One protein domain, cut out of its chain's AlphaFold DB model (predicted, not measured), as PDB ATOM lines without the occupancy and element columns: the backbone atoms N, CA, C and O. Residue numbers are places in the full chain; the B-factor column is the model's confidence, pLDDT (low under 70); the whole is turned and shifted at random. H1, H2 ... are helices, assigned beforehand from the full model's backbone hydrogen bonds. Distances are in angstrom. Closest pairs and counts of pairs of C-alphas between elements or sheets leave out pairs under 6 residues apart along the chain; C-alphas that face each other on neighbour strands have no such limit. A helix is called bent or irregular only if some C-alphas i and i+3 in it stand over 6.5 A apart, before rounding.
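AT A GLANCE: This is residues 26 to 104 of the 111 residues of an uncharacterized protein of Mycobacterium sp. IS-1496 (UniProt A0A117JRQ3). Two long helices, H3 and H4, run side by side in opposite directions as a hairpin in the middle, and H1 crosses steeply over one side of this pair. H5 runs along the other side of the pair, loosely, while short H2 sits at one end, at the turn from H1 into H3. The printed part has 79 residues with five named helices, in the order H1, H2, H3, H4, H5, and no named strand; its class is all helix. The whole is compact, with a radius of gyration of the C-alphas of 11.8 A, and spans 35 by 28 by 17 A.

IN THESE COORDINATES: H1 covers residues 29 to 39 and begins at C-alpha 29, at (-46.101, -6.986, 25.213); it is 15.4 A long. H2, residues 41 to 44, is neither bent nor irregular, but only just: C-alphas 41 and 44 are 6.4 A apart. H3, residues 47 to 62, is the longest at 16 residues and runs 23.3 A from (-45.958, -25.231, 26.409) at C-alpha 47. H4, residues 72 to 85, is 20.3 A long. H5, residues 92 to 102, is 15.7 A long and ends at C-alpha 102, at (-33.059, -7.884, 19.725).

HOW THE PARTS SIT: H1 touches H3, the hub, which touches three helices; their closest C-alphas, of Lys 29 and Ala 57, are 5.1 A apart, and the two run opposite ways at a steep tilt of 51 degrees. H1 also touches H4, the same way at a steep tilt of 52 degrees, with the closest C-alphas, of Ala 36 and Leu 76, 6.3 A apart. H2 and H3 touch only at the corner, and only just, with 3 pairs of C-alphas within 8 A; the closest, of Leu 43 and Arg 50, are 6.6 A apart. H3 and H4 form a helical hairpin, opposite ways at a shallow tilt of 25 degrees; H3 touches H4 with residues 53 to 60 alone, and the closest C-alphas, of Phe 60 and Phe 75, are 7.4 A apart. H5 is close to H4 but not clearly touching, opposite ways at a shallow tilt of 15 degrees, with the closest C-alphas, of Glu 74 and Val 101, 7.2 A apart. H5 is likewise close to H3 but not clearly touching; the closest C-alphas, of Phe 60 and Val 102, are 7.0 A apart. H1 and H5 are apart. Every O i to N i+4 pair is within hydrogen-bond range in H1 and H4, against 10 of 12 in H3 and 6 of 7 in H5; H2 is too short for such a pair.

THE WHOLE: The two C-alphas farthest apart, of Ser 45 and Gly 66, are 35.9 A from each other. The printed part has no cut, and no link is long. Mean pLDDT of the printed part is 78.4; it is under 70 at residues 43 to 48, 63 to 69, 87 to 90 and 103 to 104.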
ATOM      1  N   ARG A  26     -45.919   2.140  19.212       84.81
ATOM      2  CA  ARG A  26     -45.415   0.767  19.209       84.81
ATOM      3  C   ARG A  26     -46.314  -0.135  20.059       84.81
ATOM      4  O   ARG A  26     -46.826   0.323  21.085       84.81
ATOM      5  N   PRO A  27     -46.487  -1.404  19.659       89.62
ATOM      6  CA  PRO A  27     -47.248  -2.348  20.452       89.62
ATOM      7  C   PRO A  27     -46.520  -2.675  21.757       89.62
ATOM      8  O   PRO A  27     -45.305  -2.873  21.772       89.62
ATOM      9  N   GLY A  28     -47.282  -2.770  22.844       90.38
ATOM     10  CA  GLY A  28     -46.800  -3.362  24.091       90.38
ATOM     11  C   GLY A  28     -46.725  -4.891  24.012       90.38
ATOM     12  O   GLY A  28     -47.152  -5.498  23.026       90.38
ATOM     13  N   LYS A  29     -46.242  -5.522  25.090       91.31
ATOM     14  CA  LYS A  29     -46.101  -6.986  25.213       91.31
ATOM     15  C   LYS A  29     -47.378  -7.724  24.796       91.31
ATOM     16  O   LYS A  29     -47.334  -8.569  23.910       91.31
ATOM     17  N   ASP A  30     -48.526  -7.350  25.356       91.69
ATOM     18  CA  ASP A  30     -49.796  -8.040  25.087       91.69
ATOM     19  C   ASP A  30     -50.232  -7.939  23.619       91.69
ATOM     20  O   ASP A  30     -50.756  -8.896  23.051       91.69
ATOM     21  N   GLN A  31     -49.978  -6.795  22.979       93.19
ATOM     22  CA  GLN A  31     -50.296  -6.583  21.567       93.19
ATOM     23  C   GLN A  31     -49.363  -7.385  20.653       93.19
ATOM     24  O   GLN A  31     -49.824  -7.944  19.658       93.19
ATOM     25  N   LEU A  32     -48.077  -7.494  21.004       92.50
ATOM     26  CA  LEU A  32     -47.127  -8.371  20.314       92.50
ATOM     27  C   LEU A  32     -47.559  -9.836  20.423       92.50
ATOM     28  O   LEU A  32     -47.618 -10.539  19.418       92.50
ATOM     29  N   LEU A  33     -47.945 -10.285  21.617       91.19
ATOM     30  CA  LEU A  33     -48.440 -11.645  21.832       91.19
ATOM     31  C   LEU A  33     -49.730 -11.929  21.063       91.19
ATOM     32  O   LEU A  33     -49.889 -13.014  20.507       91.19
ATOM     33  N   ALA A  34     -50.651 -10.967  21.011       91.94
ATOM     34  CA  ALA A  34     -51.864 -11.088  20.209       91.94
ATOM     35  C   ALA A  34     -51.537 -11.215  18.712       91.94
ATOM     36  O   ALA A  34     -52.087 -12.090  18.042       91.94
ATOM     37  N   ALA A  35     -50.602 -10.403  18.205       91.69
ATOM     38  CA  ALA A  35     -50.128 -10.502  16.829       91.69
ATOM     39  C   ALA A  35     -49.495 -11.877  16.558       91.69
ATOM     40  O   ALA A  35     -49.907 -12.566  15.627       91.69
ATOM     41  N   ALA A  36     -48.575 -12.339  17.410       90.69
ATOM     42  CA  ALA A  36     -47.937 -13.648  17.267       90.69
ATOM     43  C   ALA A  36     -48.954 -14.795  17.169       90.69
ATOM     44  O   ALA A  36     -48.853 -15.624  16.269       90.69
ATOM     45  N   ARG A  37     -49.968 -14.822  18.046       89.19
ATOM     46  CA  ARG A  37     -51.018 -15.860  18.034       89.19
ATOM     47  C   ARG A  37     -51.847 -15.853  16.749       89.19
ATOM     48  O   ARG A  37     -52.277 -16.914  16.307       89.19
ATOM     49  N   LEU A  38     -52.083 -14.677  16.165       91.69
ATOM     50  CA  LEU A  38     -52.818 -14.551  14.905       91.69
ATOM     51  C   LEU A  38     -51.990 -15.052  13.715       91.69
ATOM     52  O   LEU A  38     -52.521 -15.737  12.845       91.69
ATOM     53  N   HIS A  39     -50.698 -14.717  13.686       90.25
ATOM     54  CA  HIS A  39     -49.785 -15.111  12.612       90.25
ATOM     55  C   HIS A  39     -49.380 -16.586  12.688       90.25
ATOM     56  O   HIS A  39     -49.187 -17.226  11.656       90.25
ATOM     57  N   TYR A  40     -49.299 -17.135  13.898       87.12
ATOM     58  CA  TYR A  40     -48.866 -18.500  14.156       87.12
ATOM     59  C   TYR A  40     -49.875 -19.195  15.096       87.12
ATOM     60  O   TYR A  40     -49.702 -19.239  16.313       87.12
ATOM     61  N   PRO A  41     -50.975 -19.762  14.570       82.12
ATOM     62  CA  PRO A  41     -52.005 -20.388  15.408       82.12
ATOM     63  C   PRO A  41     -51.503 -21.618  16.186       82.12
ATOM     64  O   PRO A  41     -51.985 -21.917  17.282       82.12
ATOM     65  N   THR A  42     -50.498 -22.307  15.641       72.94
ATOM     66  CA  THR A  42     -49.855 -23.500  16.218       72.94
ATOM     67  C   THR A  42     -49.065 -23.215  17.496       72.94
ATOM     68  O   THR A  42     -48.763 -24.141  18.242       72.94
ATOM     69  N   LEU A  43     -48.815 -21.943  17.834       67.75
ATOM     70  CA  LEU A  43     -48.161 -21.547  19.090       67.75
ATOM     71  C   LEU A  43     -48.930 -21.958  20.346       67.75
ATOM     72  O   LEU A  43     -48.398 -21.930  21.454       67.75
ATOM     73  N   SER A  44     -50.213 -22.283  20.203       63.00
ATOM     74  CA  SER A  44     -51.079 -22.553  21.346       63.00
ATOM     75  C   SER A  44     -50.895 -23.949  21.943       63.00
ATOM     76  O   SER A  44     -51.317 -24.163  23.082       63.00
ATOM     77  N   SER A  45     -50.274 -24.875  21.208       66.25
ATOM     78  CA  SER A  45     -50.145 -26.287  21.590       66.25
ATOM     79  C   SER A  45     -48.817 -26.655  22.252       66.25
ATOM     80  O   SER A  45     -48.768 -27.674  22.936       66.25
ATOM     81  N   GLU A  46     -47.768 -25.838  22.118       67.38
ATOM     82  CA  GLU A  46     -46.457 -26.126  22.711       67.38
ATOM     83  C   GLU A  46     -46.181 -25.264  23.946       67.38
ATOM     84  O   GLU A  46     -46.009 -24.047  23.864       67.38
ATOM     85  N   SER A  47     -46.136 -25.906  25.117       63.53
ATOM     86  CA  SER A  47     -45.958 -25.231  26.409       63.53
ATOM     87  C   SER A  47     -44.617 -24.504  26.519       63.53
ATOM     88  O   SER A  47     -44.597 -23.339  26.897       63.53
ATOM     89  N   GLY A  48     -43.514 -25.150  26.125       67.62
ATOM     90  CA  GLY A  48     -42.177 -24.548  26.190       67.62
ATOM     91  C   GLY A  48     -42.002 -23.355  25.246       67.62
ATOM     92  O   GLY A  48     -41.269 -22.421  25.561       67.62
ATOM     93  N   PHE A  49     -42.708 -23.348  24.114       72.62
ATOM     94  CA  PHE A  49     -42.646 -22.261  23.143       72.62
ATOM     95  C   PHE A  49     -43.339 -20.993  23.659       72.62
ATOM     96  O   PHE A  49     -42.833 -19.887  23.472       72.62
ATOM     97  N   ARG A  50     -44.476 -21.136  24.353       77.75
ATOM     98  CA  ARG A  50     -45.260 -20.003  24.867       77.75
ATOM     99  C   ARG A  50     -44.459 -19.119  25.823       77.75
ATOM    100  O   ARG A  50     -44.407 -17.912  25.608       77.75
ATOM    101  N   ASP A  51     -43.803 -19.715  26.816       80.06
ATOM    102  CA  ASP A  51     -43.029 -18.973  27.824       80.06
ATOM    103  C   ASP A  51     -41.884 -18.172  27.185       80.06
ATOM    104  O   ASP A  51     -41.533 -17.073  27.615       80.06
ATOM    105  N   ARG A  52     -41.323 -18.706  26.098       77.06
ATOM    106  CA  ARG A  52     -40.228 -18.084  25.353       77.06
ATOM    107  C   ARG A  52     -40.694 -16.927  24.481       77.06
ATOM    108  O   ARG A  52     -40.040 -15.888  24.451       77.06
ATOM    109  N   VAL A  53     -41.835 -17.074  23.809       84.81
ATOM    110  CA  VAL A  53     -42.481 -15.965  23.086       84.81
ATOM    111  C   VAL A  53     -42.865 -14.849  24.050       84.81
ATOM    112  O   VAL A  53     -42.683 -13.680  23.720       84.81
ATOM    113  N   ASP A  54     -43.342 -15.194  25.248       87.56
ATOM    114  CA  ASP A  54     -43.653 -14.225  26.299       87.56
ATOM    115  C   ASP A  54     -42.404 -13.455  26.749       87.56
ATOM    116  O   ASP A  54     -42.451 -12.224  26.835       87.56
ATOM    117  N   ALA A  55     -41.278 -14.145  26.967       84.25
ATOM    118  CA  ALA A  55     -40.001 -13.507  27.288       84.25
ATOM    119  C   ALA A  55     -39.497 -12.609  26.142       84.25
ATOM    120  O   ALA A  55     -39.076 -11.474  26.372       84.25
ATOM    121  N   LEU A  56     -39.594 -13.073  24.893       85.12
ATOM    122  CA  LEU A  56     -39.200 -12.299  23.717       85.12
ATOM    123  C   LEU A  56     -40.061 -11.038  23.560       85.12
ATOM    124  O   LEU A  56     -39.535  -9.946  23.351       85.12
ATOM    125  N   ALA A  57     -41.381 -11.167  23.708       89.50
ATOM    126  CA  ALA A  57     -42.311 -10.047  23.639       89.50
ATOM    127  C   ALA A  57     -42.024  -9.007  24.728       89.50
ATOM    128  O   ALA A  57     -42.128  -7.808  24.477       89.50
ATOM    129  N   GLU A  58     -41.622  -9.447  25.922       88.06
ATOM    130  CA  GLU A  58     -41.201  -8.557  27.002       88.06
ATOM    131  C   GLU A  58     -39.938  -7.772  26.642       88.06
ATOM    132  O   GLU A  58     -39.915  -6.555  26.815       88.06
ATOM    133  N   ARG A  59     -38.929  -8.421  26.049       82.31
ATOM    134  CA  ARG A  59     -37.713  -7.739  25.576       82.31
ATOM    135  C   ARG A  59     -38.007  -6.719  24.474       82.31
ATOM    136  O   ARG A  59     -37.498  -5.601  24.521       82.31
ATOM    137  N   PHE A  60     -38.853  -7.075  23.505       85.00
ATOM    138  CA  PHE A  60     -39.265  -6.161  22.434       85.00
ATOM    139  C   PHE A  60     -40.096  -4.980  22.962       85.00
ATOM    140  O   PHE A  60     -39.952  -3.863  22.465       85.00
ATOM    141  N   ALA A  61     -40.934  -5.204  23.981       85.06
ATOM    142  CA  ALA A  61     -41.775  -4.173  24.586       85.06
ATOM    143  C   ALA A  61     -41.011  -3.238  25.537       85.06
ATOM    144  O   ALA A  61     -41.288  -2.040  25.553       85.06
ATOM    145  N   ALA A  62     -40.056  -3.761  26.316       79.31
ATOM    146  CA  ALA A  62     -39.239  -2.977  27.248       79.31
ATOM    147  C   ALA A  62     -38.381  -1.935  26.522       79.31
ATOM    148  O   ALA A  62     -38.067  -0.878  27.070       79.31
ATOM    149  N   GLY A  63     -38.052  -2.221  25.263       65.25
ATOM    150  CA  GLY A  63     -37.260  -1.343  24.441       65.25
ATOM    151  C   GLY A  63     -35.781  -1.361  24.832       65.25
ATOM    152  O   GLY A  63     -35.394  -1.516  25.986       65.25
ATOM    153  N   SER A  64     -34.915  -1.220  23.842       56.53
ATOM    154  CA  SER A  64     -33.478  -1.260  24.031       56.53
ATOM    155  C   SER A  64     -32.971   0.159  24.279       56.53
ATOM    156  O   SER A  64     -32.902   0.956  23.349       56.53
ATOM    157  N   GLY A  65     -32.689   0.500  25.542       52.50
ATOM    158  CA  GLY A  65     -32.326   1.845  26.012       52.50
ATOM    159  C   GLY A  65     -31.145   2.501  25.278       52.50
ATOM    160  O   GLY A  65     -30.041   2.561  25.809       52.50
ATOM    161  N   GLY A  66     -31.390   3.014  24.068       52.31
ATOM    162  CA  GLY A  66     -30.424   3.704  23.212       52.31
ATOM    163  C   GLY A  66     -29.993   2.974  21.929       52.31
ATOM    164  O   GLY A  66     -29.220   3.552  21.168       52.31
ATOM    165  N   THR A  67     -30.465   1.755  21.637       55.69
ATOM    166  CA  THR A  67     -30.173   1.058  20.360       55.69
ATOM    167  C   THR A  67     -31.381   1.047  19.420       55.69
ATOM    168  O   THR A  67     -32.495   1.403  19.805       55.69
ATOM    169  N   VAL A  68     -31.156   0.685  18.149       61.19
ATOM    170  CA  VAL A  68     -32.219   0.603  17.138       61.19
ATOM    171  C   VAL A  68     -33.223  -0.460  17.570       61.19
ATOM    172  O   VAL A  68     -32.964  -1.652  17.448       61.19
ATOM    173  N   HIS A  69     -34.372  -0.014  18.072       68.25
ATOM    174  CA  HIS A  69     -35.430  -0.906  18.524       68.25
ATOM    175  C   HIS A  69     -35.948  -1.773  17.379       68.25
ATOM    176  O   HIS A  69     -36.489  -1.241  16.400       68.25
ATOM    177  N   ALA A  70     -35.887  -3.086  17.571       73.31
ATOM    178  CA  ALA A  70     -36.479  -4.051  16.666       73.31
ATOM    179  C   ALA A  70     -37.994  -3.805  16.477       73.31
ATOM    180  O   ALA A  70     -38.715  -3.343  17.370       73.31
ATOM    181  N   SER A  71     -38.457  -4.032  15.256       84.00
ATOM    182  CA  SER A  71     -39.816  -3.803  14.779       84.00
ATOM    183  C   SER A  71     -40.737  -4.985  15.084       84.00
ATOM    184  O   SER A  71     -40.293  -6.100  15.348       84.00
ATOM    185  N   THR A  72     -42.053  -4.768  14.992       89.00
ATOM    186  CA  THR A  72     -43.038  -5.858  15.083       89.00
ATOM    187  C   THR A  72     -42.834  -6.913  13.994       89.00
ATOM    188  O   THR A  72     -43.068  -8.087  14.252       89.00
ATOM    189  N   ALA A  73     -42.369  -6.517  12.804       88.75
ATOM    190  CA  ALA A  73     -42.023  -7.462  11.743       88.75
ATOM    191  C   ALA A  73     -40.847  -8.357  12.164       88.75
ATOM    192  O   ALA A  73     -40.981  -9.573  12.140       88.75
ATOM    193  N   GLU A  74     -39.759  -7.765  12.673       89.12
ATOM    194  CA  GLU A  74     -38.595  -8.519  13.171       89.12
ATOM    195  C   GLU A  74     -38.966  -9.467  14.330       89.12
ATOM    196  O   GLU A  74     -38.439 -10.574  14.409       89.12
ATOM    197  N   PHE A  75     -39.905  -9.079  15.203       90.19
ATOM    198  CA  PHE A  75     -40.449  -9.968  16.237       90.19
ATOM    199  C   PHE A  75     -41.148 -11.197  15.639       90.19
ATOM    200  O   PHE A  75     -40.887 -12.324  16.060       90.19
ATOM    201  N   LEU A  76     -42.032 -10.989  14.657       91.19
ATOM    202  CA  LEU A  76     -42.766 -12.076  14.006       91.19
ATOM    203  C   LEU A  76     -41.824 -12.989  13.214       91.19
ATOM    204  O   LEU A  76     -41.936 -14.206  13.326       91.19
ATOM    205  N   ASP A  77     -40.853 -12.424  12.499       88.88
ATOM    206  CA  ASP A  77     -39.856 -13.189  11.744       88.88
ATOM    207  C   ASP A  77     -39.027 -14.105  12.656       88.88
ATOM    208  O   ASP A  77     -38.728 -15.246  12.289       88.88
ATOM    209  N   LEU A  78     -38.701 -13.654  13.874       87.19
ATOM    210  CA  LEU A  78     -37.983 -14.475  14.851       87.19
ATOM    211  C   LEU A  78     -38.814 -15.680  15.305       87.19
ATOM    212  O   LEU A  78     -38.299 -16.794  15.393       87.19
ATOM    213  N   ILE A  79     -40.110 -15.471  15.541       86.62
ATOM    214  CA  ILE A  79     -41.051 -16.548  15.872       86.62
ATOM    215  C   ILE A  79     -41.169 -17.530  14.706       86.62
ATOM    216  O   ILE A  79     -41.100 -18.740  14.913       86.62
ATOM    217  N   GLY A  80     -41.303 -17.028  13.477       85.50
ATOM    218  CA  GLY A  80     -41.332 -17.867  12.282       85.50
ATOM    219  C   GLY A  80     -40.058 -18.695  12.116       85.50
ATOM    220  O   GLY A  80     -40.133 -19.877  11.790       85.50
ATOM    221  N   THR A  81     -38.898 -18.103  12.406       84.00
ATOM    222  CA  THR A  81     -37.593 -18.779  12.350       84.00
ATOM    223  C   THR A  81     -37.506 -19.918  13.362       84.00
ATOM    224  O   THR A  81     -37.076 -21.013  13.005       84.00
ATOM    225  N   LEU A  82     -37.969 -19.696  14.598       79.25
ATOM    226  CA  LEU A  82     -38.032 -20.743  15.622       79.25
ATOM    227  C   LEU A  82     -38.858 -21.946  15.167       79.25
ATOM    228  O   LEU A  82     -38.419 -23.082  15.307       79.25
ATOM    229  N   LEU A  83     -40.040 -21.684  14.606       78.94
ATOM    230  CA  LEU A  83     -40.948 -22.733  14.143       78.94
ATOM    231  C   LEU A  83     -40.399 -23.481  12.924       78.94
ATOM    232  O   LEU A  83     -40.576 -24.688  12.814       78.94
ATOM    233  N   ALA A  84     -39.757 -22.771  11.994       81.44
ATOM    234  CA  ALA A  84     -39.263 -23.362  10.755       81.44
ATOM    235  C   ALA A  84     -38.015 -24.233  10.960       81.44
ATOM    236  O   ALA A  84     -37.828 -25.204  10.229       81.44
ATOM    237  N   LEU A  85     -37.155 -23.877  11.917       76.56
ATOM    238  CA  LEU A  85     -35.893 -24.579  12.154       76.56
ATOM    239  C   LEU A  85     -36.006 -25.716  13.182       76.56
ATOM    240  O   LEU A  85     -35.003 -26.383  13.417       76.56
ATOM    241  N   ASP A  86     -37.183 -25.923  13.792       71.94
ATOM    242  CA  ASP A  86     -37.397 -26.862  14.913       71.94
ATOM    243  C   ASP A  86     -36.291 -26.742  15.982       71.94
ATOM    244  O   ASP A  86     -35.784 -27.709  16.555       71.94
ATOM    245  N   MET A  87     -35.822 -25.508  16.181       68.81
ATOM    246  CA  MET A  87     -34.680 -25.235  17.032       68.81
ATOM    247  C   MET A  87     -35.141 -25.146  18.474       68.81
ATOM    248  O   MET A  87     -36.019 -24.356  18.826       68.81
ATOM    249  N   SER A  88     -34.457 -25.882  19.350       66.50
ATOM    250  CA  SER A  88     -34.552 -25.577  20.771       66.50
ATOM    251  C   SER A  88     -33.968 -24.189  21.023       66.50
ATOM    252  O   SER A  88     -32.840 -23.889  20.630       66.50
ATOM    253  N   ILE A  89     -34.712 -23.361  21.747       63.59
ATOM    254  CA  ILE A  89     -34.238 -22.057  22.223       63.59
ATOM    255  C   ILE A  89     -33.046 -22.168  23.182       63.59
ATOM    256  O   ILE A  89     -32.315 -21.199  23.347       63.59
ATOM    257  N   ASP A  90     -32.813 -23.331  23.796       67.50
ATOM    258  CA  ASP A  90     -31.621 -23.532  24.633       67.50
ATOM    259  C   ASP A  90     -30.370 -23.832  23.798       67.50
ATOM    260  O   ASP A  90     -29.288 -24.045  24.346       67.50
ATOM    261  N   SER A  91     -30.507 -23.900  22.470       71.25
ATOM    262  CA  SER A  91     -29.357 -24.089  21.598       71.25
ATOM    263  C   SER A  91     -28.449 -22.849  21.641       71.25
ATOM    264  O   SER A  91     -28.936 -21.715  21.633       71.25
ATOM    265  N   PRO A  92     -27.119 -23.033  21.626       74.50
ATOM    266  CA  PRO A  92     -26.169 -21.924  21.509       74.50
ATOM    267  C   PRO A  92     -26.432 -21.030  20.285       74.50
ATOM    268  O   PRO A  92     -26.205 -19.821  20.332       74.50
ATOM    269  N   ASP A  93     -26.946 -21.624  19.207       75.50
ATOM    270  CA  ASP A  93     -27.292 -20.937  17.964       75.50
ATOM    271  C   ASP A  93     -28.434 -19.931  18.165       75.50
ATOM    272  O   ASP A  93     -28.400 -18.829  17.609       75.50
ATOM    273  N   TRP A  94     -29.406 -20.247  19.026       75.88
ATOM    274  CA  TRP A  94     -30.489 -19.323  19.354       75.88
ATOM    275  C   TRP A  94     -29.992 -18.067  20.072       75.88
ATOM    276  O   TRP A  94     -30.387 -16.960  19.712       75.88
ATOM    277  N   SER A  95     -29.079 -18.206  21.039       73.00
ATOM    278  CA  SER A  95     -28.533 -17.050  21.765       73.00
ATOM    279  C   SER A  95     -27.840 -16.048  20.831       73.00
ATOM    280  O   SER A  95     -27.837 -14.841  21.090       73.00
ATOM    281  N   ILE A  96     -27.263 -16.528  19.726       76.94
ATOM    282  CA  ILE A  96     -26.657 -15.675  18.698       76.94
ATOM    283  C   ILE A  96     -27.741 -14.926  17.917       76.94
ATOM    284  O   ILE A  96     -27.636 -13.708  17.761       76.94
ATOM    285  N   ILE A  97     -28.773 -15.637  17.453       77.88
ATOM    286  CA  ILE A  97     -29.899 -15.068  16.695       77.88
ATOM    287  C   ILE A  97     -30.616 -14.001  17.526       77.88
ATOM    288  O   ILE A  97     -30.822 -12.878  17.063       77.88
ATOM    289  N   GLU A  98     -30.928 -14.326  18.779       75.75
ATOM    290  CA  GLU A  98     -31.610 -13.428  19.701       75.75
ATOM    291  C   GLU A  98     -30.814 -12.132  19.904       75.75
ATOM    292  O   GLU A  98     -31.363 -11.039  19.767       75.75
ATOM    293  N   ARG A  99     -29.499 -12.225  20.137       73.62
ATOM    294  CA  ARG A  99     -28.636 -11.045  20.288       73.62
ATOM    295  C   ARG A  99     -28.590 -10.188  19.021       73.62
ATOM    296  O   ARG A  99     -28.630  -8.966  19.110       73.62
ATOM    297  N   LEU A 100     -28.498 -10.801  17.841       74.25
ATOM    298  CA  LEU A 100     -28.386 -10.062  16.578       74.25
ATOM    299  C   LEU A 100     -29.653  -9.272  16.233       74.25
ATOM    300  O   LEU A 100     -29.548  -8.184  15.666       74.25
ATOM    301  N   VAL A 101     -30.830  -9.805  16.573       73.62
ATOM    302  CA  VAL A 101     -32.116  -9.186  16.224       73.62
ATOM    303  C   VAL A 101     -32.617  -8.257  17.326       73.62
ATOM    304  O   VAL A 101     -33.038  -7.141  17.030       73.62
ATOM    305  N   VAL A 102     -32.538  -8.671  18.595       70.50
ATOM    306  CA  VAL A 102     -33.059  -7.884  19.725       70.50
ATOM    307  C   VAL A 102     -32.133  -6.723  20.080       70.50
ATOM    308  O   VAL A 102     -32.602  -5.627  20.376       70.50
ATOM    309  N   GLU A 103     -30.815  -6.932  20.039       67.44
ATOM    310  CA  GLU A 103     -29.823  -5.935  20.469       67.44
ATOM    311  C   GLU A 103     -29.175  -5.204  19.294       67.44
ATOM    312  O   GLU A 103     -28.089  -4.648  19.468       67.44
ATOM    313  N   LYS A 104     -29.843  -5.211  18.124       62.00
ATOM    314  CA  LYS A 104     -29.389  -4.681  16.829       62.00
ATOM    315  C   LYS A 104     -28.287  -3.637  17.029       62.00
ATOM    316  O   LYS A 104     -28.602  -2.499  17.411       62.00
TER     317      LYS A 104